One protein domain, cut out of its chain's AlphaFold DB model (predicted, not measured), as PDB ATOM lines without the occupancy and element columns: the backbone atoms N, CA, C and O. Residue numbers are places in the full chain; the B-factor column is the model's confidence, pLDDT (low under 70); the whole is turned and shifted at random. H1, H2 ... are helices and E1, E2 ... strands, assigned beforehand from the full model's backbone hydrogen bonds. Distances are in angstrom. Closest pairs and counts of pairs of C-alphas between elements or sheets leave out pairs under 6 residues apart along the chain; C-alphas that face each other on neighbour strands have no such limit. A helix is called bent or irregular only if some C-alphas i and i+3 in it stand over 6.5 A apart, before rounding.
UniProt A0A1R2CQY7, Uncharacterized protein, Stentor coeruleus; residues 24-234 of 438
ATOM      1  N   ARG A  24     225.376 219.748 293.333       59.09
ATOM      2  CA  ARG A  24     225.416 218.285 293.157       59.09
ATOM      3  C   ARG A  24     225.798 217.921 291.715       59.09
ATOM      4  O   ARG A  24     225.456 218.680 290.810       59.09
ATOM      5  N   PRO A  25     226.483 216.784 291.479       72.62
ATOM      6  CA  PRO A  25     226.730 216.285 290.128       72.62
ATOM      7  C   PRO A  25     225.400 215.874 289.476       72.62
ATOM      8  O   PRO A  25     224.844 214.811 289.765       72.62
ATOM      9  N   SER A  26     224.880 216.760 288.631       85.81
ATOM     10  CA  SER A  26     223.647 216.569 287.868       85.81
ATOM     11  C   SER A  26     223.936 216.039 286.468       85.81
ATOM     12  O   SER A  26     225.010 216.256 285.901       85.81
ATOM     13  N   ILE A  27     222.951 215.355 285.898       89.81
ATOM     14  CA  ILE A  27     222.970 214.878 284.519       89.81
ATOM     15  C   ILE A  27     221.781 215.475 283.794       89.81
ATOM     16  O   ILE A  27     220.667 215.485 284.314       89.81
ATOM     17  N   PHE A  28     222.016 215.923 282.569       91.50
ATOM     18  CA  PHE A  28     220.983 216.420 281.678       91.50
ATOM     19  C   PHE A  28     220.713 215.381 280.590       91.50
ATOM     20  O   PHE A  28     221.588 215.069 279.785       91.50
ATOM     21  N   LEU A  29     219.502 214.829 280.564       91.19
ATOM     22  CA  LEU A  29     219.057 213.895 279.530       91.19
ATOM     23  C   LEU A  29     218.300 214.658 278.450       91.19
ATOM     24  O   LEU A  29     217.266 215.251 278.727       91.19
ATOM     25  N   LEU A  30     218.758 214.574 277.204       88.69
ATOM     26  CA  LEU A  30     218.063 215.103 276.040       88.69
ATOM     27  C   LEU A  30     217.529 213.970 275.170       88.69
ATOM     28  O   LEU A  30     218.251 213.037 274.833       88.69
ATOM     29  N   THR A  31     216.272 214.086 274.741       86.19
ATOM     30  CA  THR A  31     215.655 213.149 273.785       86.19
ATOM     31  C   THR A  31     214.925 213.893 272.671       86.19
ATOM     32  O   THR A  31     214.358 214.962 272.906       86.19
ATOM     33  N   GLY A  32     214.921 213.333 271.458       74.69
ATOM     34  CA  GLY A  32     214.182 213.889 270.313       74.69
ATOM     35  C   GLY A  32     215.014 214.762 269.365       74.69
ATOM     36  O   GLY A  32     214.481 215.286 268.386       74.69
ATOM     37  N   LEU A  33     216.320 214.912 269.610       76.62
ATOM     38  CA  LEU A  33     217.200 215.767 268.805       76.62
ATOM     39  C   LEU A  33     217.712 215.058 267.554       76.62
ATOM     40  O   LEU A  33     218.139 213.915 267.626       76.62
ATOM     41  N   LYS A  34     217.734 215.758 266.414       74.44
ATOM     42  CA  LYS A  34     218.290 215.248 265.143       74.44
ATOM     43  C   LYS A  34     219.769 215.609 264.927       74.44
ATOM     44  O   LYS A  34     220.322 215.312 263.871       74.44
ATOM     45  N   LYS A  35     220.413 216.275 265.894       73.69
ATOM     46  CA  LYS A  35     221.809 216.731 265.787       73.69
ATOM     47  C   LYS A  35     222.810 215.579 265.951       73.69
ATOM     48  O   LYS A  35     222.526 214.560 266.577       73.69
ATOM     49  N   THR A  36     223.997 215.715 265.369       75.00
ATOM     50  CA  THR A  36     225.127 214.796 265.603       75.00
ATOM     51  C   THR A  36     225.759 215.030 266.971       75.00
ATOM     52  O   THR A  36     225.663 216.137 267.485       75.00
ATOM     53  N   LEU A  37     226.427 214.022 267.550       76.69
ATOM     54  CA  LEU A  37     227.181 214.218 268.801       76.69
ATOM     55  C   LEU A  37     228.243 215.318 268.657       76.69
ATOM     56  O   LEU A  37     228.419 216.117 269.564       76.69
ATOM     57  N   ASN A  38     228.845 215.443 267.472       77.25
ATOM     58  CA  ASN A  38     229.809 216.502 267.149       77.25
ATOM     59  C   ASN A  38     229.209 217.921 267.197       77.25
ATOM     60  O   ASN A  38     229.931 218.896 267.049       77.25
ATOM     61  N   SER A  39     227.887 218.054 267.347       78.12
ATOM     62  CA  SER A  39     227.202 219.343 267.481       78.12
ATOM     63  C   SER A  39     227.091 219.832 268.929       78.12
ATOM     64  O   SER A  39     226.474 220.873 269.149       78.12
ATOM     65  N   TYR A  40     227.609 219.075 269.896       81.50
ATOM     66  CA  TYR A  40     227.617 219.417 271.318       81.50
ATOM     67  C   TYR A  40     229.054 219.672 271.770       81.50
ATOM     68  O   TYR A  40     229.985 219.090 271.213       81.50
ATOM     69  N   ASP A  41     229.227 220.508 272.796       82.94
ATOM     70  CA  ASP A  41     230.529 220.708 273.431       82.94
ATOM     71  C   ASP A  41     231.064 219.358 273.952       82.94
ATOM     72  O   ASP A  41     230.414 218.751 274.816       82.94
ATOM     73  N   PRO A  42     232.232 218.880 273.482       83.44
ATOM     74  CA  PRO A  42     232.834 217.639 273.957       83.44
ATOM     75  C   PRO A  42     233.021 217.596 275.476       83.44
ATOM     76  O   PRO A  42     232.894 216.522 276.060       83.44
ATOM     77  N   SER A  43     233.248 218.745 276.129       85.06
ATOM     78  CA  SER A  43     233.401 218.825 277.592       85.06
ATOM     79  C   SER A  43     232.100 218.543 278.354       85.06
ATOM     80  O   SER A  43     232.120 218.188 279.535       85.06
ATOM     81  N   SER A  44     230.960 218.694 277.675       87.69
ATOM     82  CA  SER A  44     229.629 218.441 278.221       87.69
ATOM     83  C   SER A  44     229.145 217.008 277.988       87.69
ATOM     84  O   SER A  44     228.257 216.547 278.699       87.69
ATOM     85  N   LEU A  45     229.703 216.284 277.011       88.62
ATOM     86  CA  LEU A  45     229.253 214.942 276.644       88.62
ATOM     87  C   LEU A  45     229.740 213.898 277.650       88.62
ATOM     88  O   LEU A  45     230.936 213.726 277.874       88.62
ATOM     89  N   LEU A  46     228.807 213.124 278.203       90.25
ATOM     90  CA  LEU A  46     229.156 211.995 279.062       90.25
ATOM     91  C   LEU A  46     229.696 210.799 278.246       90.25
ATOM     92  O   LEU A  46     229.218 210.568 277.130       90.25
ATOM     93  N   PRO A  47     230.626 209.988 278.799       88.62
ATOM     94  CA  PRO A  47     231.253 208.867 278.085       88.62
ATOM     95  C   PRO A  47     230.265 207.853 277.500       88.62
ATOM     96  O   PRO A  47     230.472 207.366 276.391       88.62
ATOM     97  N   ILE A  48     229.157 207.594 278.207       89.56
ATOM     98  CA  ILE A  48     228.079 206.695 277.765       89.56
ATOM     99  C   ILE A  48     227.573 207.030 276.361       89.56
ATOM    100  O   ILE A  48     227.225 206.117 275.616       89.56
ATOM    101  N   ASN A  49     227.570 208.309 275.963       88.44
ATOM    102  CA  ASN A  49     227.120 208.685 274.629       88.44
ATOM    103  C   ASN A  49     227.938 207.955 273.571       88.44
ATOM    104  O   ASN A  49     227.361 207.398 272.665       88.44
ATOM    105  N   PHE A  50     229.255 207.849 273.695       85.06
ATOM    106  CA  PHE A  50     230.083 207.207 272.668       85.06
ATOM    107  C   PHE A  50     229.982 205.672 272.664       85.06
ATOM    108  O   PHE A  50     230.426 205.012 271.718       85.06
ATOM    109  N   GLN A  51     229.377 205.100 273.703       85.94
ATOM    110  CA  GLN A  51     229.232 203.660 273.891       85.94
ATOM    111  C   GLN A  51     227.897 203.116 273.359       85.94
ATOM    112  O   GLN A  51     227.793 201.919 273.098       85.94
ATOM    113  N   ILE A  52     226.882 203.968 273.168       83.94
ATOM    114  CA  ILE A  52     225.578 203.560 272.627       83.94
ATOM    115  C   ILE A  52     225.728 203.211 271.130       83.94
ATOM    116  O   ILE A  52     226.135 204.075 270.348       83.94
ATOM    117  N   PRO A  53     225.375 201.983 270.699       73.50
ATOM    118  CA  PRO A  53     225.408 201.585 269.292       73.50
ATOM    119  C   PRO A  53     224.521 202.476 268.406       73.50
ATOM    120  O   PRO A  53     223.399 202.827 268.782       73.50
ATOM    121  N   ASN A  54     224.995 202.813 267.202       62.16
ATOM    122  CA  ASN A  54     224.241 203.536 266.161       62.16
ATOM    123  C   ASN A  54     223.687 204.933 266.529       62.16
ATOM    124  O   ASN A  54     222.499 205.231 266.376       62.16
ATOM    125  N   LEU A  55     224.581 205.863 266.865       50.78
ATOM    126  CA  LEU A  55     224.262 207.298 266.982       50.78
ATOM    127  C   LEU A  55     224.356 208.083 265.666       50.78
ATOM    128  O   LEU A  55     224.187 209.306 265.673       50.78
ATOM    129  N   PHE A  56     224.637 207.425 264.540       42.44
ATOM    130  CA  PHE A  56     224.988 208.101 263.284       42.44
ATOM    131  C   PHE A  56     223.877 208.134 262.226       42.44
ATOM    132  O   PHE A  56     224.025 208.818 261.215       42.44
ATOM    133  N   THR A  57     222.729 207.490 262.450       49.06
ATOM    134  CA  THR A  57     221.584 207.643 261.535       49.06
ATOM    135  C   THR A  57     220.882 208.993 261.749       49.06
ATOM    136  O   THR A  57     220.925 209.570 262.835       49.06
ATOM    137  N   LYS A  58     220.197 209.508 260.713       50.06
ATOM    138  CA  LYS A  58     219.394 210.760 260.715       50.06
ATOM    139  C   LYS A  58     218.168 210.728 261.662       50.06
ATOM    140  O   LYS A  58     217.237 211.520 261.500       50.06
ATOM    141  N   SER A  59     218.127 209.788 262.605       58.88
ATOM    142  CA  SER A  59     217.050 209.599 263.573       58.88
ATOM    143  C   SER A  59     217.198 210.550 264.767       58.88
ATOM    144  O   SER A  59     218.252 211.144 265.002       58.88
ATOM    145  N   GLN A  60     216.096 210.748 265.490       65.38
ATOM    146  CA  GLN A  60     216.107 211.439 266.777       65.38
ATOM    147  C   GLN A  60     217.040 210.696 267.765       65.38
ATOM    148  O   GLN A  60     217.215 209.483 267.662       65.38
ATOM    149  N   LYS A  61     217.663 211.406 268.713       76.44
ATOM    150  CA  LYS A  61     218.710 210.853 269.592       76.44
ATOM    151  C   LYS A  61     218.402 211.015 271.069       76.44
ATOM    152  O   LYS A  61     217.634 211.899 271.450       76.44
ATOM    153  N   ILE A  62     219.042 210.155 271.857       86.38
ATOM    154  CA  ILE A  62     219.134 210.188 273.317       86.38
ATOM    155  C   ILE A  62     220.568 210.624 273.645       86.38
ATOM    156  O   ILE A  62     221.507 209.988 273.170       86.38
ATOM    157  N   VAL A  63     220.738 211.718 274.387       89.19
ATOM    158  CA  VAL A  63     222.048 212.310 274.709       89.19
ATOM    159  C   VAL A  63     222.102 212.653 276.195       89.19
ATOM    160  O   VAL A  63     221.154 213.224 276.726       89.19
ATOM    161  N   PHE A  64     223.213 212.331 276.852       91.56
ATOM    162  CA  PHE A  64     223.458 212.617 278.266       91.56
ATOM    163  C   PHE A  64     224.556 213.677 278.418       91.56
ATOM    164  O   PHE A  64     225.668 213.478 277.927       91.56
ATOM    165  N   LEU A  65     224.281 214.783 279.108       91.88
ATOM    166  CA  LEU A  65     225.239 215.871 279.321       91.88
ATOM    167  C   LEU A  65     225.557 216.079 280.807       91.88
ATOM    168  O   LEU A  65     224.709 215.855 281.668       91.88
ATOM    169  N   SER A  66     226.768 216.549 281.097       90.38
ATOM    170  CA  SER A  66     227.211 216.998 282.427       90.38
ATOM    171  C   SER A  66     226.870 218.465 282.716       90.38
ATOM    172  O   SER A  66     226.987 218.921 283.850       90.38
ATOM    173  N   LYS A  67     226.460 219.214 281.688       87.25
ATOM    174  CA  LYS A  67     226.087 220.630 281.749       87.25
ATOM    175  C   LYS A  67     224.739 220.836 281.056       87.25
ATOM    176  O   LYS A  67     224.405 220.054 280.159       87.25
ATOM    177  N   PRO A  68     223.971 221.871 281.434       85.12
ATOM    178  CA  PRO A  68     222.749 222.206 280.722       85.12
ATOM    179  C   PRO A  68     223.057 222.475 279.240       85.12
ATOM    180  O   PRO A  68     224.095 223.062 278.923       85.12
ATOM    181  N   PRO A  69     222.182 222.051 278.316       81.12
ATOM    182  CA  PRO A  69     222.382 222.302 276.897       81.12
ATOM    183  C   PRO A  69     222.249 223.797 276.588       81.12
ATOM    184  O   PRO A  69     221.190 224.384 276.806       81.12
ATOM    185  N   GLU A  70     223.294 224.400 276.026       77.06
ATOM    186  CA  GLU A  70     223.237 225.783 275.551       77.06
ATOM    187  C   GLU A  70     222.390 225.874 274.270       77.06
ATOM    188  O   GLU A  70     222.643 225.185 273.280       77.06
ATOM    189  N   ASP A  71     221.338 226.695 274.331       64.56
ATOM    190  CA  ASP A  71     220.538 227.246 273.229       64.56
ATOM    191  C   ASP A  71     220.479 226.401 271.932       64.56
ATOM    192  O   ASP A  71     220.897 226.805 270.840       64.56
ATOM    193  N   ILE A  72     219.900 225.195 272.021       68.25
ATOM    194  CA  ILE A  72     219.705 224.303 270.868       68.25
ATOM    195  C   ILE A  72     218.536 224.818 270.010       68.25
ATOM    196  O   ILE A  72     217.413 224.309 270.056       68.25
ATOM    197  N   LYS A  73     218.804 225.846 269.199       62.59
ATOM    198  CA  LYS A  73     217.811 226.481 268.318       62.59
ATOM    199  C   LYS A  73     217.270 225.510 267.258       62.59
ATOM    200  O   LYS A  73     218.011 224.708 266.687       62.59
ATOM    201  N   GLY A  74     215.969 225.625 266.974       60.03
ATOM    202  CA  GLY A  74     215.308 224.993 265.823       60.03
ATOM    203  C   GLY A  74     214.953 223.507 265.964       60.03
ATOM    204  O   GLY A  74     214.671 222.867 264.957       60.03
ATOM    205  N   CYS A  75     214.973 222.931 267.171       63.06
ATOM    206  CA  CYS A  75     214.625 221.521 267.391       63.06
ATOM    207  C   CYS A  75     213.643 221.351 268.559       63.06
ATOM    208  O   CYS A  75     213.818 221.951 269.613       63.06
ATOM    209  N   SER A  76     212.642 220.479 268.404       71.19
ATOM    210  CA  SER A  76     211.800 220.024 269.516       71.19
ATOM    211  C   SER A  76     212.512 218.913 270.288       71.19
ATOM    212  O   SER A  76     212.812 217.870 269.706       71.19
ATOM    213  N   TYR A  77     212.752 219.104 271.583       79.25
ATOM    214  CA  TYR A  77     213.343 218.087 272.454       79.25
ATOM    215  C   TYR A  77     212.718 218.097 273.848       79.25
ATOM    216  O   TYR A  77     212.053 219.056 274.247       79.25
ATOM    217  N   ILE A  78     212.918 217.002 274.576       82.50
ATOM    218  CA  ILE A  78     212.647 216.911 276.014       82.50
ATOM    219  C   ILE A  78     214.000 216.913 276.717       82.50
ATOM    220  O   ILE A  78     214.887 216.168 276.294       82.50
ATOM    221  N   CYS A  79     214.143 217.755 277.738       86.94
ATOM    222  CA  CYS A  79     215.317 217.819 278.598       86.94
ATOM    223  C   CYS A  79     214.895 217.717 280.061       86.94
ATOM    224  O   CYS A  79     214.011 218.466 280.480       86.94
ATOM    225  N   THR A  80     215.539 216.838 280.822       87.56
ATOM    226  CA  THR A  80     215.415 216.784 282.283       87.56
ATOM    227  C   THR A  80     216.787 216.804 282.933       87.56
ATOM    228  O   THR A  80     217.749 216.254 282.399       87.56
ATOM    229  N   GLU A  81     216.864 217.467 284.082       90.25
ATOM    230  CA  GLU A  81     217.988 217.374 285.006       90.25
ATOM    231  C   GLU A  81     217.659 216.316 286.061       90.25
ATOM    232  O   GLU A  81     216.553 216.315 286.609       90.25
ATOM    233  N   PHE A  82     218.598 215.422 286.353       88.38
ATOM    234  CA  PHE A  82     218.437 214.399 287.382       88.38
ATOM    235  C   PHE A  82     219.760 214.076 288.078       88.38
ATOM    236  O   PHE A  82     220.847 214.382 287.582       88.38
ATOM    237  N   SER A  83     219.670 213.448 289.251       85.62
ATOM    238  CA  SER A  83     220.856 213.084 290.028       85.62
ATOM    239  C   SER A  83     221.506 211.816 289.483       85.62
ATOM    240  O   SER A  83     220.845 210.790 289.321       85.62
ATOM    241  N   GLN A  84     222.834 211.819 289.349       78.88
ATOM    242  CA  GLN A  84     223.596 210.606 289.036       78.88
ATOM    243  C   GLN A  84     223.424 209.498 290.093       78.88
ATOM    244  O   GLN A  84     223.578 208.311 289.794       78.88
ATOM    245  N   SER A  85     223.112 209.867 291.339       78.50
ATOM    246  CA  SER A  85     222.938 208.923 292.449       78.50
ATOM    247  C   SER A  85     221.551 208.281 292.505       78.50
ATOM    248  O   SER A  85     221.332 207.394 293.331       78.50
ATOM    249  N   GLN A  86     220.613 208.726 291.667       79.94
ATOM    250  CA  GLN A  86     219.241 208.241 291.658       79.94
ATOM    251  C   GLN A  86     219.213 206.777 291.228       79.94
ATOM    252  O   GLN A  86     219.550 206.440 290.099       79.94
ATOM    253  N   LYS A  87     218.842 205.889 292.151       78.44
ATOM    254  CA  LYS A  87     218.723 204.452 291.905       78.44
ATOM    255  C   LYS A  87     217.338 204.009 292.324       78.44
ATOM    256  O   LYS A  87     216.986 204.115 293.494       78.44
ATOM    257  N   ILE A  88     216.585 203.505 291.361       87.75
ATOM    258  CA  ILE A  88     215.275 202.902 291.577       87.75
ATOM    259  C   ILE A  88     215.376 201.446 291.105       87.75
ATOM    260  O   ILE A  88     216.059 201.207 290.104       87.75
ATOM    261  N   PRO A  89     214.759 200.475 291.805       89.44
ATOM    262  CA  PRO A  89     214.733 199.082 291.372       89.44
ATOM    263  C   PRO A  89     214.263 198.931 289.922       89.44
ATOM    264  O   PRO A  89     213.367 199.642 289.462       89.44
ATOM    265  N   LEU A  90     214.852 197.976 289.198       87.50
ATOM    266  CA  LEU A  90     214.512 197.735 287.793       87.50
ATOM    267  C   LEU A  90     213.041 197.303 287.656       87.50
ATOM    268  O   LEU A  90     212.383 197.626 286.674       87.50
ATOM    269  N   GLU A  91     212.514 196.644 288.685       86.69
ATOM    270  CA  GLU A  91     211.124 196.225 288.851       86.69
ATOM    271  C   GLU A  91     210.144 197.402 288.803       86.69
ATOM    272  O   GLU A  91     209.077 197.294 288.199       86.69
ATOM    273  N   ASP A  92     210.503 198.547 289.380       89.25
ATOM    274  CA  ASP A  92     209.647 199.734 289.347       89.25
ATOM    275  C   ASP A  92     209.749 200.463 288.004       89.25
ATOM    276  O   ASP A  92     208.754 200.994 287.505       89.25
ATOM    277  N   ILE A  93     210.922 200.411 287.365       91.19
ATOM    278  CA  ILE A  93     211.096 200.872 285.982       91.19
ATOM    279  C   ILE A  93     210.211 200.044 285.037       91.19
ATOM    280  O   ILE A  93     209.577 200.608 284.144       91.19
ATOM    281  N   PHE A  94     210.091 198.731 285.263       86.25
ATOM    282  CA  PHE A  94     209.197 197.868 284.486       86.25
ATOM    283  C   PHE A  94     207.724 198.225 284.641       86.25
ATOM    284  O   PHE A  94     207.018 198.284 283.639       86.25
ATOM    285  N   LYS A  95     207.254 198.516 285.858       86.75
ATOM    286  CA  LYS A  95     205.867 198.968 286.069       86.75
ATOM    287  C   LYS A  95     205.584 200.274 285.327       86.75
ATOM    288  O   LYS A  95     204.517 200.449 284.747       86.75
ATOM    289  N   LEU A  96     206.548 201.201 285.333       88.56
ATOM    290  CA  LEU A  96     206.425 202.454 284.588       88.56
ATOM    291  C   LEU A  96     206.379 202.206 283.075       88.56
ATOM    292  O   LEU A  96     205.637 202.882 282.360       88.56
ATOM    293  N   LEU A  97     207.149 201.230 282.595       88.06
ATOM    294  CA  LEU A  97     207.160 200.826 281.196       88.06
ATOM    295  C   LEU A  97     205.838 200.200 280.755       88.06
ATOM    296  O   LEU A  97     205.322 200.584 279.712       88.06
ATOM    297  N   GLU A  98     205.276 199.313 281.572       86.12
ATOM    298  CA  GLU A  98     203.967 198.689 281.354       86.12
ATOM    299  C   GLU A  98     202.879 199.759 281.232       86.12
ATOM    300  O   GLU A  98     202.258 199.883 280.183       86.12
ATOM    301  N   LYS A  99     202.798 200.678 282.201       86.38
ATOM    302  CA  LYS A  99     201.867 201.815 282.142       86.38
ATOM    303  C   LYS A  99     202.062 202.703 280.907       86.38
ATOM    304  O   LYS A  99     201.105 203.263 280.375       86.38
ATOM    305  N   THR A 100     203.310 202.896 280.477       85.44
ATOM    306  CA  THR A 100     203.609 203.658 279.254       85.44
ATOM    307  C   THR A 100     203.082 202.922 278.026       85.44
ATOM    308  O   THR A 100     202.530 203.564 277.138       85.44
ATOM    309  N   SER A 101     203.218 201.597 277.997       82.75
ATOM    310  CA  SER A 101     202.688 200.718 276.955       82.75
ATOM    311  C   SER A 101     201.167 200.767 276.879       82.75
ATOM    312  O   SER A 101     200.639 201.039 275.806       82.75
ATOM    313  N   ASP A 102     200.483 200.618 278.014       82.88
ATOM    314  CA  ASP A 102     199.016 200.622 278.087       82.88
ATOM    315  C   ASP A 102     198.441 201.931 277.528       82.88
ATOM    316  O   ASP A 102     197.497 201.941 276.741       82.88
ATOM    317  N   ASN A 103     199.058 203.072 277.864       80.19
ATOM    318  CA  ASN A 103     198.656 204.368 277.310       80.19
ATOM    319  C   ASN A 103     198.814 204.430 275.782       80.19
ATOM    320  O   ASN A 103     198.043 205.119 275.111       80.19
ATOM    321  N   MET A 104     199.833 203.763 275.238       78.12
ATOM    322  CA  MET A 104     200.099 203.719 273.799       78.12
ATOM    323  C   MET A 104     199.141 202.780 273.069       78.12
ATOM    324  O   MET A 104     198.728 203.108 271.960       78.12
ATOM    325  N   GLU A 105     198.731 201.686 273.708       77.44
ATOM    326  CA  GLU A 105     197.700 200.768 273.219       77.44
ATOM    327  C   GLU A 105     196.301 201.409 273.228       77.44
ATOM    328  O   GLU A 105     195.539 201.310 272.265       77.44
ATOM    329  N   ILE A 106     195.967 202.174 274.273       78.12
ATOM    330  CA  ILE A 106     194.730 202.968 274.301       78.12
ATOM    331  C   ILE A 106     194.747 204.006 273.172       78.12
ATOM    332  O   ILE A 106     193.760 204.170 272.453       78.12
ATOM    333  N   TYR A 107     195.871 204.710 273.004       75.75
ATOM    334  CA  TYR A 107     196.044 205.688 271.929       75.75
ATOM    335  C   TYR A 107     195.892 205.049 270.542       75.75
ATOM    336  O   TYR A 107     195.197 205.613 269.695       75.75
ATOM    337  N   SER A 108     196.496 203.878 270.304       72.00
ATOM    338  CA  SER A 108     196.388 203.174 269.021       72.00
ATOM    339  C   SER A 108     194.953 202.721 268.743       72.00
ATOM    340  O   SER A 108     194.437 202.993 267.660       72.00
ATOM    341  N   THR A 109     194.271 202.151 269.738       73.88
ATOM    342  CA  THR A 109     192.867 201.720 269.631       73.88
ATOM    343  C   THR A 109     191.942 202.896 269.301       73.88
ATOM    344  O   THR A 109     191.093 202.805 268.416       73.88
ATOM    345  N   GLN A 110     192.125 204.049 269.955       71.94
ATOM    346  CA  GLN A 110     191.332 205.255 269.670       71.94
ATOM    347  C   GLN A 110     191.508 205.749 268.229       71.94
ATOM    348  O   GLN A 110     190.547 206.229 267.623       71.94
ATOM    349  N   ILE A 111     192.722 205.644 267.680       67.75
ATOM    350  CA  ILE A 111     192.990 205.970 266.275       67.75
ATOM    351  C   ILE A 111     192.256 205.000 265.351       67.75
ATOM    352  O   ILE A 111     191.594 205.452 264.417       67.75
ATOM    353  N   GLU A 112     192.368 203.694 265.596       67.25
ATOM    354  CA  GLU A 112     191.758 202.658 264.757       67.25
ATOM    355  C   GLU A 112     190.232 202.774 264.723       67.25
ATOM    356  O   GLU A 112     189.619 202.740 263.656       67.25
ATOM    357  N   CYS A 113     189.614 203.017 265.878       66.50
ATOM    358  CA  CYS A 113     188.170 203.188 265.981       66.50
ATOM    359  C   CYS A 113     187.657 204.528 265.414       66.50
ATOM    360  O   CYS A 113     186.461 204.798 265.511       66.50
ATOM    361  N   ASN A 114     188.522 205.388 264.848       64.75
ATOM    362  CA  ASN A 114     188.203 206.766 264.434       64.75
ATOM    363  C   ASN A 114     187.517 207.596 265.542       64.75
ATOM    364  O   ASN A 114     186.816 208.572 265.267       64.75
ATOM    365  N   LEU A 115     187.725 207.225 266.806       55.28
ATOM    366  CA  LEU A 115     187.187 207.919 267.968       55.28
ATOM    367  C   LEU A 115     188.120 209.095 268.278       55.28
ATOM    368  O   LEU A 115     189.095 208.927 269.009       55.28
ATOM    369  N   ILE A 116     187.890 210.280 267.695       55.94
ATOM    370  CA  ILE A 116     188.820 211.410 267.871       55.94
ATOM    371  C   ILE A 116     188.129 212.713 268.279       55.94
ATOM    372  O   ILE A 116     187.444 213.356 267.490       55.94
ATOM    373  N   ILE A 117     188.473 213.171 269.487       56.31
ATOM    374  CA  ILE A 117     188.765 214.583 269.754       56.31
ATOM    375  C   ILE A 117     190.294 214.700 269.662       56.31
ATOM    376  O   ILE A 117     191.004 214.083 270.451       56.31
ATOM    377  N   GLU A 118     190.835 215.468 268.711       64.12
ATOM    378  CA  GLU A 118     192.288 215.491 268.441       64.12
ATOM    379  C   GLU A 118     193.137 215.869 269.667       64.12
ATOM    380  O   GLU A 118     194.323 215.541 269.748       64.12
ATOM    381  N   SER A 119     192.545 216.582 270.627       67.75
ATOM    382  CA  SER A 119     193.221 217.023 271.842       67.75
ATOM    383  C   SER A 119     193.529 215.874 272.808       67.75
ATOM    384  O   SER A 119     194.640 215.840 273.340       67.75
ATOM    385  N   SER A 120     192.623 214.909 273.009       68.75
ATOM    386  CA  SER A 120     192.831 213.799 273.958       68.75
ATOM    387  C   SER A 120     193.950 212.862 273.497       68.75
ATOM    388  O   SER A 120     194.833 212.500 274.277       68.75
ATOM    389  N   GLN A 121     193.989 212.567 272.201       69.62
ATOM    390  CA  GLN A 121     195.036 211.773 271.566       69.62
ATOM    391  C   GLN A 121     196.416 212.436 271.664       69.62
ATOM    392  O   GLN A 121     197.394 211.802 272.069       69.62
ATOM    393  N   LYS A 122     196.507 213.738 271.359       71.56
ATOM    394  CA  LYS A 122     197.756 214.509 271.494       71.56
ATOM    395  C   LYS A 122     198.258 214.527 272.946       71.56
ATOM    396  O   LYS A 122     199.471 214.496 273.170       71.56
ATOM    397  N   ILE A 123     197.351 214.547 273.929       77.62
ATOM    398  CA  ILE A 123     197.690 214.473 275.359       77.62
ATOM    399  C   ILE A 123     198.251 213.095 275.728       77.62
ATOM    400  O   ILE A 123     199.317 213.041 276.342       77.62
ATOM    401  N   LEU A 124     197.596 211.998 275.331       75.19
ATOM    402  CA  LEU A 124     198.076 210.632 275.599       75.19
ATOM    403  C   LEU A 124     199.479 210.415 275.025       75.19
ATOM    404  O   LEU A 124     200.394 210.032 275.752       75.19
ATOM    405  N   LEU A 125     199.684 210.789 273.761       75.75
ATOM    406  CA  LEU A 125     200.982 210.703 273.094       75.75
ATOM    407  C   LEU A 125     202.075 211.488 273.832       75.75
ATOM    408  O   LEU A 125     203.203 211.021 274.009       75.75
ATOM    409  N   ARG A 126     201.747 212.711 274.265       77.62
ATOM    410  CA  ARG A 126     202.662 213.567 275.024       77.62
ATOM    411  C   ARG A 126     203.009 212.944 276.375       77.62
ATOM    412  O   ARG A 126     204.181 212.958 276.748       77.62
ATOM    413  N   ASN A 127     202.024 212.401 277.083       81.19
ATOM    414  CA  ASN A 127     202.221 211.764 278.382       81.19
ATOM    415  C   ASN A 127     203.104 210.521 278.259       81.19
ATOM    416  O   ASN A 127     204.072 210.402 279.009       81.19
ATOM    417  N   SER A 128     202.858 209.665 277.266       81.38
ATOM    418  CA  SER A 128     203.693 208.490 277.004       81.38
ATOM    419  C   SER A 128     205.135 208.869 276.671       81.38
ATOM    420  O   SER A 128     206.063 208.265 277.201       81.38
ATOM    421  N   LYS A 129     205.361 209.933 275.885       80.25
ATOM    422  CA  LYS A 129     206.719 210.448 275.615       80.25
ATOM    423  C   LYS A 129     207.423 210.945 276.877       80.25
ATOM    424  O   LYS A 129     208.610 210.687 277.055       80.25
ATOM    425  N   ILE A 130     206.709 211.640 277.763       84.81
ATOM    426  CA  ILE A 130     207.260 212.102 279.046       84.81
ATOM    427  C   ILE A 130     207.594 210.908 279.953       84.81
ATOM    428  O   ILE A 130     208.649 210.902 280.584       84.81
ATOM    429  N   MET A 131     206.733 209.889 280.005       87.31
ATOM    430  CA  MET A 131     206.994 208.678 280.787       87.31
ATOM    431  C   MET A 131     208.186 207.894 280.229       87.31
ATOM    432  O   MET A 131     209.097 207.574 280.984       87.31
ATOM    433  N   ALA A 132     208.247 207.681 278.913       87.69
ATOM    434  CA  ALA A 132     209.383 207.054 278.241       87.69
ATOM    435  C   ALA A 132     210.701 207.804 278.513       87.69
ATOM    436  O   ALA A 132     211.722 207.190 278.812       87.69
ATOM    437  N   HIS A 133     210.673 209.140 278.502       89.50
ATOM    438  CA  HIS A 133     211.825 209.961 278.873       89.50
ATOM    439  C   HIS A 133     212.283 209.710 280.321       89.50
ATOM    440  O   HIS A 133     213.466 209.474 280.562       89.50
ATOM    441  N   ARG A 134     211.345 209.676 281.278       90.50
ATOM    442  CA  ARG A 134     211.629 209.348 282.688       90.50
ATOM    443  C   ARG A 134     212.151 207.926 282.882       90.50
ATOM    444  O   ARG A 134     212.950 207.680 283.778       90.50
ATOM    445  N   ILE A 135     211.738 206.977 282.048       92.69
ATOM    446  CA  ILE A 135     212.278 205.615 282.113       92.69
ATOM    447  C   ILE A 135     213.781 205.624 281.815       92.69
ATOM    448  O   ILE A 135     214.536 204.989 282.544       92.69
ATOM    449  N   ILE A 136     214.235 206.371 280.802       92.19
ATOM    450  CA  ILE A 136     215.671 206.487 280.487       92.19
ATOM    451  C   ILE A 136     216.451 207.124 281.642       92.19
ATOM    452  O   ILE A 136     217.544 206.656 281.962       92.19
ATOM    453  N   GLU A 137     215.880 208.144 282.287       91.19
ATOM    454  CA  GLU A 137     216.435 208.767 283.494       91.19
ATOM    455  C   GLU A 137     216.700 207.718 284.584       91.19
ATOM    456  O   GLU A 137     217.828 207.557 285.048       91.19
ATOM    457  N   TYR A 138     215.681 206.934 284.942       92.69
ATOM    458  CA  TYR A 138     215.797 205.926 286.001       92.69
ATOM    459  C   TYR A 138     216.692 204.751 285.600       92.69
ATOM    460  O   TYR A 138     217.330 204.124 286.450       92.69
ATOM    461  N   LEU A 139     216.766 204.451 284.304       92.50
ATOM    462  CA  LEU A 139     217.576 203.367 283.767       92.50
ATOM    463  C   LEU A 139     219.063 203.731 283.679       92.50
ATOM    464  O   LEU A 139     219.909 202.835 283.652       92.50
ATOM    465  N   TYR A 140     219.403 205.021 283.677       92.00
ATOM    466  CA  TYR A 140     220.761 205.526 283.487       92.00
ATOM    467  C   TYR A 140     221.856 204.809 284.312       92.00
ATOM    468  O   TYR A 140     222.848 204.375 283.713       92.00
ATOM    469  N   PRO A 141     221.705 204.561 285.634       89.88
ATOM    470  CA  PRO A 141     222.727 203.855 286.421       89.88
ATOM    471  C   PRO A 141     222.978 202.415 285.949       89.88
ATOM    472  O   PRO A 141     224.052 201.841 286.171       89.88
ATOM    473  N   TYR A 142     221.975 201.797 285.325       92.19
ATOM    474  CA  TYR A 142     222.079 200.464 284.747       92.19
ATOM    475  C   TYR A 142     222.752 200.509 283.380       92.19
ATOM    476  O   TYR A 142     223.595 199.640 283.127       92.19
ATOM    477  N   LEU A 143     222.426 201.527 282.574       92.38
ATOM    478  CA  LEU A 143     222.945 201.736 281.223       92.38
ATOM    479  C   LEU A 143     224.433 202.023 281.197       92.38
ATOM    480  O   LEU A 143     225.109 201.392 280.398       92.38
ATOM    481  N   ILE A 144     224.962 202.880 282.082       90.75
ATOM    482  CA  ILE A 144     226.412 203.166 282.112       90.75
ATOM    483  C   ILE A 144     227.199 201.864 282.169       90.75
ATOM    484  O   ILE A 144     228.033 201.592 281.321       90.75
ATOM    485  N   LYS A 145     226.856 201.010 283.133       90.12
ATOM    486  CA  LYS A 145     227.533 199.728 283.326       90.12
ATOM    487  C   LYS A 145     227.282 198.751 282.174       90.12
ATOM    488  O   LYS A 145     228.113 197.894 281.920       90.12
ATOM    489  N   ALA A 146     226.110 198.801 281.536       92.38
ATOM    490  CA  ALA A 146     225.804 197.922 280.409       92.38
ATOM    491  C   ALA A 146     226.611 198.323 279.165       92.38
ATOM    492  O   ALA A 146     227.214 197.468 278.529       92.38
ATOM    493  N   PHE A 147     226.670 199.618 278.862       90.88
ATOM    494  CA  PHE A 147     227.416 200.168 277.732       90.88
ATOM    495  C   PHE A 147     228.935 200.167 277.951       90.88
ATOM    496  O   PHE A 147     229.694 199.985 276.999       90.88
ATOM    497  N   GLU A 148     229.386 200.269 279.200       88.50
ATOM    498  CA  GLU A 148     230.773 200.000 279.576       88.50
ATOM    499  C   GLU A 148     231.156 198.559 279.225       88.50
ATOM    500  O   GLU A 148     232.166 198.352 278.559       88.50
ATOM    501  N   ILE A 149     230.301 197.580 279.560       89.06
ATOM    502  CA  ILE A 149     230.541 196.183 279.173       89.06
ATOM    503  C   ILE A 149     230.577 196.017 277.656       89.06
ATOM    504  O   ILE A 149     231.461 195.338 277.141       89.06
ATOM    505  N   LEU A 150     229.672 196.687 276.936       86.50
ATOM    506  CA  LEU A 150     229.656 196.645 275.473       86.50
ATOM    507  C   LEU A 150     230.966 197.149 274.840       86.50
ATOM    508  O   LEU A 150     231.290 196.780 273.713       86.50
ATOM    509  N   SER A 151     231.724 197.969 275.565       82.88
ATOM    510  CA  SER A 151     232.995 198.531 275.107       82.88
ATOM    511  C   SER A 151     234.205 197.627 275.392       82.88
ATOM    512  O   SER A 151     235.307 197.957 274.953       82.88
ATOM    513  N   TYR A 152     234.045 196.507 276.111       84.81
ATOM    514  CA  TYR A 152     235.155 195.591 276.403       84.81
ATOM    515  C   TYR A 152     235.584 194.759 275.189       84.81
ATOM    516  O   TYR A 152     234.789 194.431 274.305       84.81
ATOM    517  N   ASN A 153     236.867 194.383 275.190       80.75
ATOM    518  CA  ASN A 153     237.471 193.543 274.162       80.75
ATOM    519  C   ASN A 153     236.990 192.087 274.289       80.75
ATOM    520  O   ASN A 153     237.274 191.427 275.285       80.75
ATOM    521  N   ARG A 154     236.310 191.558 273.268       80.81
ATOM    522  CA  ARG A 154     235.783 190.184 273.259       80.81
ATOM    523  C   ARG A 154     236.863 189.109 273.230       80.81
ATOM    524  O   ARG A 154     236.619 188.025 273.751       80.81
ATOM    525  N   LEU A 155     238.015 189.392 272.623       75.25
ATOM    526  CA  LEU A 155     239.083 188.412 272.401       75.25
ATOM    527  C   LEU A 155     239.844 188.082 273.685       75.25
ATOM    528  O   LEU A 155     240.385 186.991 273.819       75.25
ATOM    529  N   THR A 156     239.876 189.020 274.632       74.75
ATOM    530  CA  THR A 156     240.646 188.884 275.875       74.75
ATOM    531  C   THR A 156     239.791 188.980 277.137       74.75
ATOM    532  O   THR A 156     240.304 188.738 278.224       74.75
ATOM    533  N   SER A 157     238.515 189.367 277.032       77.56
ATOM    534  CA  SER A 157     237.617 189.487 278.187       77.56
ATOM    535  C   SER A 157     236.968 188.150 278.534       77.56
ATOM    536  O   SER A 157     236.501 187.422 277.658       77.56
ATOM    537  N   GLU A 158     236.874 187.878 279.834       78.31
ATOM    538  CA  GLU A 158     236.042 186.808 280.401       78.31
ATOM    539  C   GLU A 158     234.601 187.269 280.676       78.31
ATOM    540  O   GLU A 158     233.732 186.464 281.001       78.31
ATOM    541  N   VAL A 159     234.342 188.577 280.590       83.50
ATOM    542  CA  VAL A 159     233.045 189.183 280.891       83.50
ATOM    543  C   VAL A 159     232.411 189.707 279.610       83.50
ATOM    544  O   VAL A 159     232.942 190.639 279.000       83.50
ATOM    545  N   HIS A 160     231.243 189.166 279.261       86.38
ATOM    546  CA  HIS A 160     230.429 189.638 278.141       86.38
ATOM    547  C   HIS A 160     229.063 190.124 278.595       86.38
ATOM    548  O   HIS A 160     228.597 189.820 279.705       86.38
ATOM    549  N   ILE A 161     228.399 190.884 277.727       88.44
ATOM    550  CA  ILE A 161     227.069 191.406 278.020       88.44
ATOM    551  C   ILE A 161     226.067 190.281 278.301       88.44
ATOM    552  O   ILE A 161     225.272 190.392 279.237       88.44
ATOM    553  N   GLU A 162     226.156 189.169 277.570       86.62
ATOM    554  CA  GLU A 162     225.271 188.018 277.721       86.62
ATOM    555  C   GLU A 162     225.394 187.290 279.068       86.62
ATOM    556  O   GLU A 162     224.455 186.610 279.479       86.62
ATOM    557  N   ASP A 163     226.484 187.478 279.814       88.56
ATOM    558  CA  ASP A 163     226.678 186.888 281.145       88.56
ATOM    559  C   ASP A 163     226.046 187.724 282.267       88.56
ATOM    560  O   ASP A 163     226.049 187.334 283.439       88.56
ATOM    561  N   LYS A 164     225.518 188.909 281.940       92.44
ATOM    562  CA  LYS A 164     225.028 189.885 282.918       92.44
ATOM    563  C   LYS A 164     223.524 190.112 282.735       92.44
ATOM    564  O   LYS A 164     223.129 191.108 282.125       92.44
ATOM    565  N   PRO A 165     222.652 189.277 283.332       91.62
ATOM    566  CA  PRO A 165     221.205 189.317 283.089       91.62
ATOM    567  C   PRO A 165     220.583 190.693 283.360       91.62
ATOM    568  O   PRO A 165     219.857 191.229 282.528       91.62
ATOM    569  N   LYS A 166     220.961 191.351 284.465       92.25
ATOM    570  CA  LYS A 166     220.491 192.715 284.781       92.25
ATOM    571  C   LYS A 166     220.893 193.759 283.732       92.25
ATOM    572  O   LYS A 166     220.205 194.764 283.578       92.25
ATOM    573  N   LYS A 167     222.020 193.564 283.041       93.00
ATOM    574  CA  LYS A 167     222.517 194.470 281.993       93.00
ATOM    575  C   LYS A 167     221.830 194.205 280.667       93.00
ATOM    576  O   LYS A 167     221.394 195.161 280.038       93.00
ATOM    577  N   VAL A 168     221.610 192.937 280.333       91.75
ATOM    578  CA  VAL A 168     220.756 192.529 279.210       91.75
ATOM    579  C   VAL A 168     219.355 193.122 279.356       91.75
ATOM    580  O   VAL A 168     218.904 193.820 278.454       91.75
ATOM    581  N   LYS A 169     218.709 192.961 280.521       92.06
ATOM    582  CA  LYS A 169     217.398 193.574 280.806       92.06
ATOM    583  C   LYS A 169     217.410 195.086 280.583       92.06
ATOM    584  O   LYS A 169     216.510 195.616 279.941       92.06
ATOM    585  N   ALA A 170     218.434 195.780 281.082       92.62
ATOM    586  CA  ALA A 170     218.549 197.223 280.905       92.62
ATOM    587  C   ALA A 170     218.691 197.623 279.426       92.62
ATOM    588  O   ALA A 170     218.047 198.576 278.997       92.62
ATOM    589  N   LEU A 171     219.469 196.882 278.632       91.31
ATOM    590  CA  LEU A 171     219.575 197.123 277.191       91.31
ATOM    591  C   LEU A 171     218.250 196.858 276.468       91.31
ATOM    592  O   LEU A 171     217.843 197.669 275.641       91.31
ATOM    593  N   MET A 172     217.540 195.779 276.809       89.31
ATOM    594  CA  MET A 172     216.225 195.483 276.230       89.31
ATOM    595  C   MET A 172     215.230 196.621 276.508       89.31
ATOM    596  O   MET A 172     214.643 197.176 275.577       89.31
ATOM    597  N   ILE A 173     215.110 197.056 277.769       91.25
ATOM    598  CA  ILE A 173     214.271 198.212 278.128       91.25
ATOM    599  C   ILE A 173     214.690 199.448 277.332       91.25
ATOM    600  O   ILE A 173     213.839 200.129 276.769       91.25
ATOM    601  N   PHE A 174     215.992 199.731 277.255       90.88
ATOM    602  CA  PHE A 174     216.506 200.886 276.527       90.88
ATOM    603  C   PHE A 174     216.080 200.883 275.059       90.88
ATOM    604  O   PHE A 174     215.576 201.899 274.587       90.88
ATOM    605  N   TYR A 175     216.238 199.768 274.342       84.81
ATOM    606  CA  TYR A 175     215.867 199.693 272.926       84.81
ATOM    607  C   TYR A 175     214.359 199.821 272.703       84.81
ATOM    608  O   TYR A 175     213.949 200.494 271.755       84.81
ATOM    609  N   TYR A 176     213.542 199.270 273.602       84.88
ATOM    610  CA  TYR A 176     212.091 199.428 273.538       84.88
ATOM    611  C   TYR A 176     211.657 200.877 273.801       84.88
ATOM    612  O   TYR A 176     210.927 201.477 273.018       84.88
ATOM    613  N   VAL A 177     212.180 201.497 274.858       86.44
ATOM    614  CA  VAL A 177     211.882 202.897 275.202       86.44
ATOM    615  C   VAL A 177     212.395 203.847 274.126       86.44
ATOM    616  O   VAL A 177     211.721 204.812 273.769       86.44
ATOM    617  N   ARG A 178     213.568 203.562 273.557       82.69
ATOM    618  CA  ARG A 178     214.087 204.263 272.385       82.69
ATOM    619  C   ARG A 178     213.093 204.158 271.229       82.69
ATOM    620  O   ARG A 178     212.748 205.185 270.665       82.69
ATOM    621  N   PHE A 179     212.591 202.972 270.895       78.44
ATOM    622  CA  PHE A 179     211.571 202.820 269.855       78.44
ATOM    623  C   PHE A 179     210.331 203.695 270.128       78.44
ATOM    624  O   PHE A 179     209.937 204.479 269.259       78.44
ATOM    625  N   LEU A 180     209.807 203.672 271.359       77.31
ATOM    626  CA  LEU A 180     208.686 204.524 271.785       77.31
ATOM    627  C   LEU A 180     208.987 206.028 271.678       77.31
ATOM    628  O   LEU A 180     208.091 206.824 271.411       77.31
ATOM    629  N   LEU A 181     210.231 206.454 271.891       77.00
ATOM    630  CA  LEU A 181     210.616 207.862 271.771       77.00
ATOM    631  C   LEU A 181     210.810 208.296 270.312       77.00
ATOM    632  O   LEU A 181     210.472 209.433 269.979       77.00
ATOM    633  N   LEU A 182     211.368 207.423 269.465       70.00
ATOM    634  CA  LEU A 182     211.878 207.788 268.139       70.00
ATOM    635  C   LEU A 182     210.896 207.515 266.988       70.00
ATOM    636  O   LEU A 182     210.785 208.343 266.084       70.00
ATOM    637  N   GLU A 183     210.179 206.388 266.992       61.53
ATOM    638  CA  GLU A 183     209.303 205.997 265.869       61.53
ATOM    639  C   GLU A 183     207.881 206.563 266.007       61.53
ATOM    640  O   GLU A 183     207.248 206.934 265.020       61.53
ATOM    641  N   VAL A 184     207.437 206.804 267.242       54.94
ATOM    642  CA  VAL A 184     206.179 207.496 267.594       54.94
ATOM    643  C   VAL A 184     206.172 208.972 267.146       54.94
ATOM    644  O   VAL A 184     205.175 209.689 267.245       54.94
ATOM    645  N   ALA A 185     207.301 209.485 266.660       51.00
ATOM    646  CA  ALA A 185     207.388 210.806 266.053       51.00
ATOM    647  C   ALA A 185     206.831 210.864 264.614       51.00
ATOM    648  O   ALA A 185     206.644 211.967 264.100       51.00
ATOM    649  N   TYR A 186     206.565 209.728 263.954       50.66
ATOM    650  CA  TYR A 186     206.082 209.710 262.570       50.66
ATOM    651  C   TYR A 186     204.559 209.587 262.485       50.66
ATOM    652  O   TYR A 186     204.010 208.496 262.401       50.66
ATOM    653  N   GLU A 187     203.885 210.733 262.371       48.38
ATOM    654  CA  GLU A 187     202.428 210.867 262.209       48.38
ATOM    655  C   GLU A 187     201.855 210.295 260.875       48.38
ATOM    656  O   GLU A 187     200.712 210.571 260.492       48.38
ATOM    657  N   LYS A 188     202.616 209.499 260.106       45.75
ATOM    658  CA  LYS A 188     202.197 209.042 258.768       45.75
ATOM    659  C   LYS A 188     201.396 207.733 258.808       45.75
ATOM    660  O   LYS A 188     201.939 206.665 259.079       45.75
ATOM    661  N   LYS A 189     200.136 207.838 258.355       42.69
ATOM    662  CA  LYS A 189     199.049 206.830 258.295       42.69
ATOM    663  C   LYS A 189     199.385 205.373 257.940       42.69
ATOM    664  O   LYS A 189     198.659 204.485 258.359       42.69
ATOM    665  N   ARG A 190     200.465 205.094 257.206       40.94
ATOM    666  CA  ARG A 190     200.786 203.740 256.713       40.94
ATOM    667  C   ARG A 190     201.652 202.885 257.650       40.94
ATOM    668  O   ARG A 190     201.767 201.700 257.391       40.94
ATOM    669  N   ARG A 191     202.257 203.458 258.703       49.91
ATOM    670  CA  ARG A 191     203.100 202.730 259.683       49.91
ATOM    671  C   ARG A 191     202.378 202.386 260.995       49.91
ATOM    672  O   ARG A 191     202.982 201.800 261.882       49.91
ATOM    673  N   TYR A 192     201.108 202.771 261.136       48.50
ATOM    674  CA  TYR A 192     200.375 202.627 262.398       48.50
ATOM    675  C   TYR A 192     199.952 201.190 262.718       48.50
ATOM    676  O   TYR A 192     199.835 200.849 263.888       48.50
ATOM    677  N   PHE A 193     199.765 200.346 261.702       43.75
ATOM    678  CA  PHE A 193     199.393 198.944 261.908       43.75
ATOM    679  C   PHE A 193     200.584 198.113 262.419       43.75
ATOM    680  O   PHE A 193     200.442 197.332 263.351       43.75
ATOM    681  N   ASP A 194     201.793 198.367 261.908       48.22
ATOM    682  CA  ASP A 194     203.020 197.767 262.455       48.22
ATOM    683  C   ASP A 194     203.314 198.287 263.872       48.22
ATOM    684  O   ASP A 194     203.834 197.568 264.719       48.22
ATOM    685  N   PHE A 195     202.950 199.544 264.149       51.16
ATOM    686  CA  PHE A 195     203.049 200.153 265.474       51.16
ATOM    687  C   PHE A 195     202.115 199.491 266.507       51.16
ATOM    688  O   PHE A 195     202.538 199.328 267.648       51.16
ATOM    689  N   PHE A 196     200.908 199.065 266.103       50.25
ATOM    690  CA  PHE A 196     199.907 198.390 266.946       50.25
ATOM    691  C   PHE A 196     200.444 197.097 267.577       50.25
ATOM    692  O   PHE A 196     200.332 196.905 268.785       50.25
ATOM    693  N   ILE A 197     201.114 196.258 266.782       48.84
ATOM    694  CA  ILE A 197     201.709 194.998 267.258       48.84
ATOM    695  C   ILE A 197     202.945 195.273 268.136       48.84
ATOM    696  O   ILE A 197     203.193 194.583 269.120       48.84
ATOM    697  N   CYS A 198     203.705 196.327 267.827       51.09
ATOM    698  CA  CYS A 198     204.953 196.672 268.516       51.09
ATOM    699  C   CYS A 198     204.794 197.355 269.881       51.09
ATOM    700  O   CYS A 198     205.797 197.532 270.578       51.09
ATOM    701  N   SER A 199     203.580 197.755 270.268       57.34
ATOM    702  CA  SER A 199     203.294 198.429 271.544       57.34
ATOM    703  C   SER A 199     202.773 197.512 272.658       57.34
ATOM    704  O   SER A 199     202.518 198.001 273.757       57.34
ATOM    705  N   ALA A 200     202.638 196.203 272.428       65.69
ATOM    706  CA  ALA A 200     202.150 195.253 273.429       65.69
ATOM    707  C   ALA A 200     203.285 194.755 274.347       65.69
ATOM    708  O   ALA A 200     203.717 193.600 274.291       65.69
ATOM    709  N   PHE A 201     203.812 195.626 275.221       73.50
ATOM    710  CA  PHE A 201     204.852 195.226 276.179       73.50
ATOM    711  C   PHE A 201     204.412 194.050 277.057       73.50
ATOM    712  O   PHE A 201     205.254 193.242 277.429       73.50
ATOM    713  N   SER A 202     203.121 193.929 277.368       70.38
ATOM    714  CA  SER A 202     202.542 192.812 278.124       70.38
ATOM    715  C   SER A 202     202.877 191.444 277.509       70.38
ATOM    716  O   SER A 202     203.270 190.527 278.233       70.38
ATOM    717  N   GLU A 203     202.831 191.323 276.181       69.88
ATOM    718  CA  GLU A 203     203.169 190.096 275.445       69.88
ATOM    719  C   GLU A 203     204.673 189.795 275.501       69.88
ATOM    720  O   GLU A 203     205.102 188.649 275.663       69.88
ATOM    721  N   LEU A 204     205.495 190.844 275.449       73.81
ATOM    722  CA  LEU A 204     206.956 190.752 275.445       73.81
ATOM    723  C   LEU A 204     207.577 190.696 276.856       73.81
ATOM    724  O   LEU A 204     208.728 190.274 277.024       73.81
ATOM    725  N   ARG A 205     206.823 191.072 277.895       79.06
ATOM    726  CA  ARG A 205     207.255 191.161 279.301       79.06
ATOM    727  C   ARG A 205     207.798 189.834 279.815       79.06
ATOM    728  O   ARG A 205     208.769 189.805 280.576       79.06
ATOM    729  N   ASN A 206     207.197 188.732 279.381       76.88
ATOM    730  CA  ASN A 206     207.613 187.393 279.779       76.88
ATOM    731  C   ASN A 206     209.056 187.086 279.363       76.88
ATOM    732  O   ASN A 206     209.772 186.442 280.128       76.88
ATOM    733  N   ILE A 207     209.509 187.586 278.206       77.75
ATOM    734  CA  ILE A 207     210.892 187.405 277.744       77.75
ATOM    735  C   ILE A 207     211.844 188.072 278.732       77.75
ATOM    736  O   ILE A 207     212.759 187.431 279.244       77.75
ATOM    737  N   ILE A 208     211.580 189.339 279.055       84.06
ATOM    738  CA  ILE A 208     212.392 190.104 279.996       84.06
ATOM    739  C   ILE A 208     212.426 189.429 281.365       84.06
ATOM    740  O   ILE A 208     213.503 189.270 281.932       84.06
ATOM    741  N   ASN A 209     211.281 189.009 281.906       83.62
ATOM    742  CA  ASN A 209     211.232 188.367 283.219       83.62
ATOM    743  C   ASN A 209     212.048 187.068 283.253       83.62
ATOM    744  O   ASN A 209     212.736 186.811 284.240       83.62
ATOM    745  N   LYS A 210     212.033 186.296 282.158       81.44
ATOM    746  CA  LYS A 210     212.781 185.040 282.044       81.44
ATOM    747  C   LYS A 210     214.298 185.236 281.951       81.44
ATOM    748  O   LYS A 210     215.003 184.312 282.338       81.44
ATOM    749  N   ILE A 211     214.811 186.405 281.535       86.06
ATOM    750  CA  ILE A 211     216.258 186.667 281.329       86.06
ATOM    751  C   ILE A 211     217.140 186.210 282.502       86.06
ATOM    752  O   ILE A 211     218.242 185.719 282.270       86.06
ATOM    753  N   ASP A 212     216.686 186.351 283.749       86.38
ATOM    754  CA  ASP A 212     217.492 185.951 284.915       86.38
ATOM    755  C   ASP A 212     217.718 184.433 284.985       86.38
ATOM    756  O   ASP A 212     218.767 183.992 285.450       86.38
ATOM    757  N   CYS A 213     216.754 183.649 284.500       81.44
ATOM    758  CA  CYS A 213     216.770 182.188 284.512       81.44
ATOM    759  C   CYS A 213     217.376 181.581 283.240       81.44
ATOM    760  O   CYS A 213     217.592 180.373 283.187       81.44
ATOM    761  N   LEU A 214     217.621 182.395 282.210       76.25
ATOM    762  CA  LEU A 214     218.229 181.945 280.964       76.25
ATOM    763  C   LEU A 214     219.747 181.855 281.106       76.25
ATOM    764  O   LEU A 214     220.374 182.691 281.761       76.25
ATOM    765  N   ASP A 215     220.347 180.872 280.444       75.44
ATOM    766  CA  ASP A 215     221.792 180.856 280.241       75.44
ATOM    767  C   ASP A 215     222.248 182.020 279.343       75.44
ATOM    768  O   ASP A 215     221.450 182.725 278.717       75.44
ATOM    769  N   SER A 216     223.559 182.254 279.294       79.88
ATOM    770  CA  SER A 216     224.121 183.359 278.514       79.88
ATOM    771  C   SER A 216     223.786 183.255 277.024       79.88
ATOM    772  O   SER A 216     223.511 184.270 276.390       79.88
ATOM    773  N   SER A 217     223.727 182.048 276.466       72.44
ATOM    774  CA  SER A 217     223.385 181.831 275.059       72.44
ATOM    775  C   SER A 217     221.971 182.328 274.760       72.44
ATOM    776  O   SER A 217     221.766 183.124 273.844       72.44
ATOM    777  N   LEU A 218     220.988 181.936 275.558       74.00
ATOM    778  CA  LEU A 218     219.605 182.368 275.389       74.00
ATOM    779  C   LEU A 218     219.416 183.852 275.690       74.00
ATOM    780  O   LEU A 218     218.587 184.495 275.049       74.00
ATOM    781  N   ARG A 219     220.188 184.423 276.619       83.44
ATOM    782  CA  ARG A 219     220.185 185.874 276.860       83.44
ATOM    783  C   ARG A 219     220.693 186.654 275.654       83.44
ATOM    784  O   ARG A 219     220.053 187.634 275.277       83.44
ATOM    785  N   ALA A 220     221.801 186.218 275.052       77.81
ATOM    786  CA  ALA A 220     222.350 186.830 273.844       77.81
ATOM    787  C   ALA A 220     221.326 186.793 272.705       77.81
ATOM    788  O   ALA A 220     220.998 187.837 272.149       77.81
ATOM    789  N   LEU A 221     220.746 185.617 272.450       74.25
ATOM    790  CA  LEU A 221     219.715 185.412 271.430       74.25
ATOM    791  C   LEU A 221     218.458 186.255 271.693       74.25
ATOM    792  O   LEU A 221     217.893 186.850 270.779       74.25
ATOM    793  N   SER A 222     218.030 186.343 272.954       77.38
ATOM    794  CA  SER A 222     216.881 187.167 273.344       77.38
ATOM    795  C   SER A 222     217.140 188.645 273.070       77.38
ATOM    796  O   SER A 222     216.290 189.310 272.487       77.38
ATOM    797  N   LEU A 223     218.308 189.162 273.465       80.56
ATOM    798  CA  LEU A 223     218.697 190.551 273.219       80.56
ATOM    799  C   LEU A 223     218.833 190.833 271.724       80.56
ATOM    800  O   LEU A 223     218.383 191.871 271.249       80.56
ATOM    801  N   GLU A 224     219.432 189.904 270.994       75.81
ATOM    802  CA  GLU A 224     219.595 189.958 269.552       75.81
ATOM    803  C   GLU A 224     218.232 190.114 268.851       75.81
ATOM    804  O   GLU A 224     217.992 191.097 268.147       75.81
ATOM    805  N   ASN A 225     217.307 189.184 269.094       73.06
ATOM    806  CA  ASN A 225     215.961 189.226 268.523       73.06
ATOM    807  C   ASN A 225     215.186 190.470 268.967       73.06
ATOM    808  O   ASN A 225     214.495 191.093 268.159       73.06
ATOM    809  N   TRP A 226     215.364 190.883 270.223       79.12
ATOM    810  CA  TRP A 226     214.798 192.123 270.742       79.12
ATOM    811  C   TRP A 226     215.276 193.341 269.953       79.12
ATOM    812  O   TRP A 226     214.472 194.174 269.538       79.12
ATOM    813  N   VAL A 227     216.579 193.445 269.689       74.75
ATOM    814  CA  VAL A 227     217.126 194.543 268.889       74.75
ATOM    815  C   VAL A 227     216.613 194.478 267.449       74.75
ATOM    816  O   VAL A 227     216.213 195.529 266.953       74.75
ATOM    817  N   LYS A 228     216.534 193.297 266.797       69.94
ATOM    818  CA  LYS A 228     215.953 193.167 265.430       69.94
ATOM    819  C   LYS A 228     214.578 193.794 265.385       69.94
ATOM    820  O   LYS A 228     214.326 194.653 264.546       69.94
ATOM    821  N   TYR A 229     213.729 193.376 266.317       70.62
ATOM    822  CA  TYR A 229     212.339 193.791 266.393       70.62
ATOM    823  C   TYR A 229     212.189 195.318 266.418       70.62
ATOM    824  O   TYR A 229     211.355 195.872 265.705       70.62
ATOM    825  N   PHE A 230     213.054 196.013 267.164       70.12
ATOM    826  CA  PHE A 230     212.992 197.468 267.332       70.12
ATOM    827  C   PHE A 230     213.933 198.273 266.408       70.12
ATOM    828  O   PHE A 230     213.932 199.506 266.476       70.12
ATOM    829  N   ALA A 231     214.745 197.627 265.557       60.69
ATOM    830  CA  ALA A 231     215.778 198.300 264.758       60.69
ATOM    831  C   ALA A 231     215.261 198.961 263.466       60.69
ATOM    832  O   ALA A 231     215.682 200.085 263.198       60.69
ATOM    833  N   ALA A 232     214.379 198.326 262.680       50.19
ATOM    834  CA  ALA A 232     213.643 198.923 261.546       50.19
ATOM    835  C   ALA A 232     212.852 197.854 260.762       50.19
ATOM    836  O   ALA A 232     213.368 196.768 260.537       50.19
ATOM    837  N   LYS A 233     211.652 198.213 260.265       51.47
ATOM    838  CA  LYS A 233     210.872 197.528 259.200       51.47
ATOM    839  C   LYS A 233     210.921 195.992 259.216       51.47
ATOM    840  O   LYS A 233     211.253 195.356 258.218       51.47
ATOM    841  N   VAL A 234     210.583 195.406 260.352       49.12
ATOM    842  CA  VAL A 234     210.574 193.956 260.500       49.12
ATOM    843  C   VAL A 234     209.288 193.372 259.896       49.12
ATOM    844  O   VAL A 234     208.212 193.865 260.230       49.12
TER     845      VAL A 234
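This is residues 24 to 234 of the 438 residues of an uncharacterized protein of Stentor coeruleus (UniProt A0A1R2CQY7). What shape do these atoms make? Helices H2, H4, H6, H7 and arm H3a form an up-and-down bundle, each running against the one before it in the chain, with H4 in the middle; a small antiparallel sheet, E2 E1 E3, covers part of H3a. How much is printed? The printed part has 211 residues, with seven named helices and three named strands, in the order E1 H1 E2 E3 H2 H3 H4 H5 H6 H7: mostly helix. It is compact, with a radius of gyration of the C-alphas of 17.5 A and spans of 56 by 44 by 30 A.

How do the strands pair? E1, residues 26 to 33, is antiparallel to E2, residues 61 to 65, with N 30 and O 63 2.8 A apart, and to E3, residues 78 to 83, with N 29 and O 80 2.9 A apart, both within hydrogen-bond range. What is on the sheet? H3, residues 118 to 150, was assigned as one helix by its hydrogen bonds but is bent, with C-alphas 138 and 141 7.2 A apart, into H3a, residues 118 to 138, and H3b, residues 141 to 150. H3a is on the sheet in two layers, helices on one face of a sheet, at a height over the sheet of 9.7 A; H1, residues 48 to 51, only grazes the sheet and touches H3b, closest C-alphas Gln 51 and Phe 147, 5.5 A. How do the helices stand? H2, residues 90 to 112, and H3a form a hairpin, closest C-alphas Thr 100 and Ser 128, 5.3 A. H4, residues 165 to 182, touches H7, residues 216 to 231, the same way at a shallow tilt of 4 degrees, closest C-alphas Phe 179 and Phe 230, 6.1 A. H6, residues 201 to 213, touches H4, closest C-alphas Pro 165 and Asp 212, 5.3 A; H5, residues 192 to 198, only just touches H2, with 3 pairs of C-alphas within 8 A. Are the helix backbones whole? Each O i to N i+4 pair is within hydrogen-bond range in H2, H3a, H4 and H7, against 5 of 6 in H3b, 2 of 3 in H5 and 4 of 9 in H6, where 7 of 10 O i to N i+3 pairs are within range; H1, with 4 residues, is too short for any O i to N i+4 pair. H6 is irregular, only just, with C-alphas 209 and 212 6.9 A apart.

Where does E1 begin? C-alpha 26 is at (223.647, 216.569, 287.868). Which elements are long? H2 measures 32.8 A, H3a 30.9 A and H4 25.5 A; H7 ends with C-alpha 231 at (215.778, 198.300, 264.758).

How far does it reach? The C-alphas farthest apart, of Ile 117 and Thr 156, are 58.2 A apart, and the printed part has no cut. Which links are long? Those from E1 to H1, E2 to E3 and H3 to H4. Where is confidence low? The mean pLDDT of the printed part is 77.2, and 48 residues are under 70, among them 183 to 200.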